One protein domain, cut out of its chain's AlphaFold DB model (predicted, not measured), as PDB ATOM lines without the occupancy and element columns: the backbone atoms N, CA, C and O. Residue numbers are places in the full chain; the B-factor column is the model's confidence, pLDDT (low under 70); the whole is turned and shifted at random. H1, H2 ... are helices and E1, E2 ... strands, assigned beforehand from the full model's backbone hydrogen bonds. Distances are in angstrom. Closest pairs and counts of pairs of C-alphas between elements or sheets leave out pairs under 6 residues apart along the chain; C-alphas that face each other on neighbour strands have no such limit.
ATOM      1  N   GLU A   3     -54.090 -48.419  -0.272       75.38
ATOM      2  CA  GLU A   3     -53.345 -47.472  -1.089       75.38
ATOM      3  C   GLU A   3     -54.279 -46.359  -1.577       75.38
ATOM      4  O   GLU A   3     -55.434 -46.591  -1.951       75.38
ATOM      5  N   ARG A   4     -53.789 -45.123  -1.525       78.00
ATOM      6  CA  ARG A   4     -54.506 -43.921  -1.938       78.00
ATOM      7  C   ARG A   4     -53.609 -43.090  -2.843       78.00
ATOM      8  O   ARG A   4     -52.461 -42.802  -2.507       78.00
ATOM      9  N   GLU A   5     -54.164 -42.652  -3.965       83.81
ATOM     10  CA  GLU A   5     -53.508 -41.708  -4.865       83.81
ATOM     11  C   GLU A   5     -53.930 -40.275  -4.527       83.81
ATOM     12  O   GLU A   5     -55.119 -39.960  -4.463       83.81
ATOM     13  N   LEU A   6     -52.952 -39.392  -4.354       75.19
ATOM     14  CA  LEU A   6     -53.140 -37.948  -4.349       75.19
ATOM     15  C   LEU A   6     -52.900 -37.437  -5.766       75.19
ATOM     16  O   LEU A   6     -51.826 -37.643  -6.339       75.19
ATOM     17  N   LYS A   7     -53.916 -36.783  -6.324       83.06
ATOM     18  CA  LYS A   7     -53.899 -36.209  -7.667       83.06
ATOM     19  C   LYS A   7     -53.861 -34.688  -7.575       83.06
ATOM     20  O   LYS A   7     -54.473 -34.114  -6.679       83.06
ATOM     21  N   ASP A   8     -53.131 -34.050  -8.479       75.94
ATOM     22  CA  ASP A   8     -53.180 -32.598  -8.647       75.94
ATOM     23  C   ASP A   8     -54.502 -32.163  -9.324       75.94
ATOM     24  O   ASP A   8     -55.290 -33.017  -9.747       75.94
ATOM     25  N   PRO A   9     -54.774 -30.850  -9.461       82.38
ATOM     26  CA  PRO A   9     -55.989 -30.358 -10.118       82.38
ATOM     27  C   PRO A   9     -56.147 -30.784 -11.585       82.38
ATOM     28  O   PRO A   9     -57.244 -30.701 -12.126       82.38
ATOM     29  N   THR A  10     -55.072 -31.246 -12.233       81.94
ATOM     30  CA  THR A  10     -55.097 -31.781 -13.606       81.94
ATOM     31  C   THR A  10     -55.411 -33.281 -13.647       81.94
ATOM     32  O   THR A  10     -55.519 -33.867 -14.721       81.94
ATOM     33  N   GLY A  11     -55.572 -33.915 -12.481       82.06
ATOM     34  CA  GLY A  11     -55.834 -35.344 -12.339       82.06
ATOM     35  C   GLY A  11     -54.574 -36.211 -12.360       82.06
ATOM     36  O   GLY A  11     -54.680 -37.440 -12.291       82.06
ATOM     37  N   LYS A  12     -53.378 -35.612 -12.417       75.38
ATOM     38  CA  LYS A  12     -52.110 -36.343 -12.407       75.38
ATOM     39  C   LYS A  12     -51.782 -36.789 -10.988       75.38
ATOM     40  O   LYS A  12     -51.776 -35.982 -10.063       75.38
ATOM     41  N   VAL A  13     -51.457 -38.069 -10.814       78.56
ATOM     42  CA  VAL A  13     -50.994 -38.605  -9.525       78.56
ATOM     43  C   VAL A  13     -49.655 -37.960  -9.168       78.56
ATOM     44  O   VAL A  13     -48.665 -38.136  -9.879       78.56
ATOM     45  N   VAL A  14     -49.633 -37.210  -8.070       77.56
ATOM     46  CA  VAL A  14     -48.436 -36.539  -7.545       77.56
ATOM     47  C   VAL A  14     -47.838 -37.271  -6.353       77.56
ATOM     48  O   VAL A  14     -46.647 -37.131  -6.091       77.56
ATOM     49  N   PHE A  15     -48.632 -38.080  -5.648       71.31
ATOM     50  CA  PHE A  15     -48.160 -38.835  -4.494       71.31
ATOM     51  C   PHE A  15     -49.022 -40.076  -4.254       71.31
ATOM     52  O   PHE A  15     -50.232 -40.047  -4.473       71.31
ATOM     53  N   ARG A  16     -48.409 -41.162  -3.776       77.12
ATOM     54  CA  ARG A  16     -49.119 -42.358  -3.311       77.12
ATOM     55  C   ARG A  16     -48.849 -42.569  -1.833       77.12
ATOM     56  O   ARG A  16     -47.698 -42.524  -1.394       77.12
ATOM     57  N   ALA A  17     -49.919 -42.772  -1.080       75.44
ATOM     58  CA  ALA A  17     -49.869 -43.003   0.350       75.44
ATOM     59  C   ALA A  17     -50.515 -44.346   0.687       75.44
ATOM     60  O   ALA A  17     -51.514 -44.732   0.082       75.44
ATOM     61  N   VAL A  18     -49.978 -45.021   1.693       76.06
ATOM     62  CA  VAL A  18     -50.611 -46.176   2.324       76.06
ATOM     63  C   VAL A  18     -51.279 -45.696   3.603       76.06
ATOM     64  O   VAL A  18     -50.639 -45.083   4.455       76.06
ATOM     65  N   GLU A  19     -52.574 -45.961   3.739       76.50
ATOM     66  CA  GLU A  19     -53.323 -45.670   4.958       76.50
ATOM     67  C   GLU A  19     -53.402 -46.920   5.845       76.50
ATOM     68  O   GLU A  19     -53.750 -48.024   5.390       76.50
ATOM     69  N   TYR A  20     -53.065 -46.742   7.121       75.31
ATOM     70  CA  TYR A  20     -53.191 -47.746   8.169       75.31
ATOM     71  C   TYR A  20     -53.660 -47.079   9.457       75.31
ATOM     72  O   TYR A  20     -53.034 -46.132   9.923       75.31
ATOM     73  N   ASP A  21     -54.769 -47.581  10.006       77.00
ATOM     74  CA  ASP A  21     -55.368 -47.096  11.256       77.00
ATOM     75  C   ASP A  21     -55.553 -45.564  11.294       77.00
ATOM     76  O   ASP A  21     -55.128 -44.867  12.209       77.00
ATOM     77  N   GLY A  22     -56.093 -45.006  10.203       75.62
ATOM     78  CA  GLY A  22     -56.317 -43.565  10.045       75.62
ATOM     79  C   GLY A  22     -55.058 -42.722   9.799       75.62
ATOM     80  O   GLY A  22     -55.177 -41.546   9.457       75.62
ATOM     81  N   THR A  23     -53.858 -43.301   9.901       71.50
ATOM     82  CA  THR A  23     -52.588 -42.611   9.641       71.50
ATOM     83  C   THR A  23     -52.092 -42.899   8.227       71.50
ATOM     84  O   THR A  23     -52.146 -44.031   7.740       71.50
ATOM     85  N   ARG A  24     -51.603 -41.859   7.544       71.00
ATOM     86  CA  ARG A  24     -51.094 -41.948   6.170       71.00
ATOM     87  C   ARG A  24     -49.577 -41.973   6.155       71.00
ATOM     88  O   ARG A  24     -48.929 -41.083   6.696       71.00
ATOM     89  N   PHE A  25     -49.035 -42.951   5.449       68.44
ATOM     90  CA  PHE A  25     -47.607 -43.145   5.260       68.44
ATOM     91  C   PHE A  25     -47.251 -42.999   3.778       68.44
ATOM     92  O   PHE A  25     -48.054 -43.386   2.925       68.44
ATOM     93  N   PRO A  26     -46.065 -42.478   3.425       67.12
ATOM     94  CA  PRO A  26     -45.566 -42.574   2.058       67.12
ATOM     95  C   PRO A  26     -45.523 -44.037   1.598       67.12
ATOM     96  O   PRO A  26     -45.070 -44.901   2.346       67.12
ATOM     97  N   ALA A  27     -45.915 -44.325   0.355       63.06
ATOM     98  CA  ALA A  27     -45.865 -45.690  -0.194       63.06
ATOM     99  C   ALA A  27     -44.435 -46.260  -0.361       63.06
ATOM    100  O   ALA A  27     -44.262 -47.398  -0.774       63.06
ATOM    101  N   ILE A  28     -43.405 -45.470  -0.043       58.50
ATOM    102  CA  ILE A  28     -41.983 -45.814  -0.197       58.50
ATOM    103  C   ILE A  28     -41.396 -46.422   1.095       58.50
ATOM    104  O   ILE A  28     -40.223 -46.787   1.126       58.50
ATOM    105  N   ILE A  29     -42.165 -46.543   2.187       56.62
ATOM    106  CA  ILE A  29     -41.625 -47.140   3.419       56.62
ATOM    107  C   ILE A  29     -41.246 -48.605   3.168       56.62
ATOM    108  O   ILE A  29     -42.077 -49.431   2.797       56.62
ATOM    109  N   PHE A  30     -39.969 -48.916   3.387       53.09
ATOM    110  CA  PHE A  30     -39.419 -50.257   3.249       53.09
ATOM    111  C   PHE A  30     -39.997 -51.196   4.315       53.09
ATOM    112  O   PHE A  30     -39.919 -50.897   5.504       53.09
ATOM    113  N   GLY A  31     -40.498 -52.361   3.901       59.97
ATOM    114  CA  GLY A  31     -41.009 -53.398   4.803       59.97
ATOM    115  C   GLY A  31     -42.523 -53.341   5.033       59.97
ATOM    116  O   GLY A  31     -43.252 -52.582   4.403       59.97
ATOM    117  N   ASN A  32     -43.030 -54.203   5.919       70.25
ATOM    118  CA  ASN A  32     -44.457 -54.250   6.237       70.25
ATOM    119  C   ASN A  32     -44.780 -53.203   7.314       70.25
ATOM    120  O   ASN A  32     -44.576 -53.462   8.501       70.25
ATOM    121  N   ILE A  33     -45.319 -52.053   6.898       66.56
ATOM    122  CA  ILE A  33     -45.698 -50.936   7.782       66.56
ATOM    123  C   ILE A  33     -46.581 -51.421   8.956       66.56
ATOM    124  O   ILE A  33     -46.455 -50.925  10.069       66.56
ATOM    125  N   ALA A  34     -47.443 -52.429   8.767       68.31
ATOM    126  CA  ALA A  34     -48.346 -52.895   9.819       68.31
ATOM    127  C   ALA A  34     -47.612 -53.741  10.862       68.31
ATOM    128  O   ALA A  34     -48.042 -53.786  12.012       68.31
ATOM    129  N   ASN A  35     -46.543 -54.439  10.469       72.19
ATOM    130  CA  ASN A  35     -45.652 -55.114  11.410       72.19
ATOM    131  C   ASN A  35     -44.795 -54.084  12.150       72.19
ATOM    132  O   ASN A  35     -44.760 -54.120  13.371       72.19
ATOM    133  N   GLN A  36     -44.212 -53.116  11.437       68.81
ATOM    134  CA  GLN A  36     -43.387 -52.059  12.035       68.81
ATOM    135  C   GLN A  36     -44.161 -51.222  13.056       68.81
ATOM    136  O   GLN A  36     -43.666 -50.965  14.145       68.81
ATOM    137  N   LEU A  37     -45.401 -50.833  12.748       71.75
ATOM    138  CA  LEU A  37     -46.246 -50.101  13.691       71.75
ATOM    139  C   LEU A  37     -46.659 -50.964  14.886       71.75
ATOM    140  O   LEU A  37     -46.722 -50.458  16.000       71.75
ATOM    141  N   ARG A  38     -46.902 -52.266  14.687       76.50
ATOM    142  CA  ARG A  38     -47.148 -53.196  15.801       76.50
ATOM    143  C   ARG A  38     -45.921 -53.352  16.697       76.50
ATOM    144  O   ARG A  38     -46.079 -53.392  17.910       76.50
ATOM    145  N   GLU A  39     -44.729 -53.409  16.112       77.00
ATOM    146  CA  GLU A  39     -43.463 -53.445  16.844       77.00
ATOM    147  C   GLU A  39     -43.255 -52.151  17.634       77.00
ATOM    148  O   GLU A  39     -43.031 -52.225  18.837       77.00
ATOM    149  N   LEU A  40     -43.434 -50.984  17.003       72.12
ATOM    150  CA  LEU A  40     -43.356 -49.670  17.656       72.12
ATOM    151  C   LEU A  40     -44.367 -49.527  18.801       72.12
ATOM    152  O   LEU A  40     -43.996 -49.097  19.888       72.12
ATOM    153  N   ASN A  41     -45.623 -49.931  18.593       74.75
ATOM    154  CA  ASN A  41     -46.655 -49.901  19.636       74.75
ATOM    155  C   ASN A  41     -46.359 -50.875  20.787       74.75
ATOM    156  O   ASN A  41     -46.851 -50.682  21.896       74.75
ATOM    157  N   GLY A  42     -45.590 -51.933  20.519       77.50
ATOM    158  CA  GLY A  42     -45.138 -52.901  21.514       77.50
ATOM    159  C   GLY A  42     -43.835 -52.511  22.214       77.50
ATOM    160  O   GLY A  42     -43.402 -53.230  23.118       77.50
ATOM    161  N   MET A  43     -43.190 -51.408  21.819       80.56
ATOM    162  CA  MET A  43     -41.981 -50.936  22.485       80.56
ATOM    163  C   MET A  43     -42.315 -50.405  23.878       80.56
ATOM    164  O   MET A  43     -43.275 -49.667  24.084       80.56
TER     165      MET A  43
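Overview. This is residues 3 to 43 of the 188 residues of the protein "Sulfotransferase 1C1" of Crassostrea gigas (UniProt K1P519). A small twisted sheet of three strands, folded as two successive hairpins, makes one part of a rod, and a single short helix, H1, continues the rod past the sheet. H1 only grazes the sheet with residues 33 to 37, and residues 38 to 43 stick out free. The printed part has 41 residues, with the named elements in the order E1, E2, E3, H1; the sheet runs E1, E2, E3, antiparallel throughout, and the class is mixed, helices and strands. The whole is loose, with a radius of gyration of the C-alphas of 12.7 A, and spans 43 by 19 by 11 A.

Along the chain. The longest strand is E2, residues 13 to 20, 20.0 A from first to last C-alpha. E1, residues 3 to 7, measures 13.1 A and begins at C-alpha 3, (-53.345, -47.472, -1.089). E3 is residues 23 to 26, 10.3 A. H1, residues 33 to 41, measures 11.9 A and ends at C-alpha 41, (-46.655, -49.901, 19.636).

Arrangement. E1, E2 and E3 form a meander, each strand the antiparallel neighbour of the one before. E2 is the inner strand. The hairpin E1 and E2 has an angle of 150 degrees between directions; C-alphas 7 and 13 face each other at 4.2 A, and N 4 and O 17 are within hydrogen-bond range at 2.8 A. The hairpin E2 and E3 has an angle of 135 degrees; C-alphas 19 and 24 face each other at 4.5 A, and N 18 and O 25 are within range at 2.8 A. The sheet is only just strongly twisted, its C-alphas up to 4.1 A off the best plane. The closest C-alphas of E2 and H1 are those of Tyr 20 and Ala 34, 7.3 A apart. In H1 every O i to N i+4 pair is within hydrogen-bond range.

Size, cuts and confidence. The two C-alphas farthest apart, those of Thr 10 and Met 43, are 42.9 A apart. The printed part has no cut. The links E1 to E2 and E2 to E3 are tight, and E3 to H1 is short. The mean pLDDT of the printed part is 73.2; residues 25 to 31, 33 to 34 and 36 are under 70.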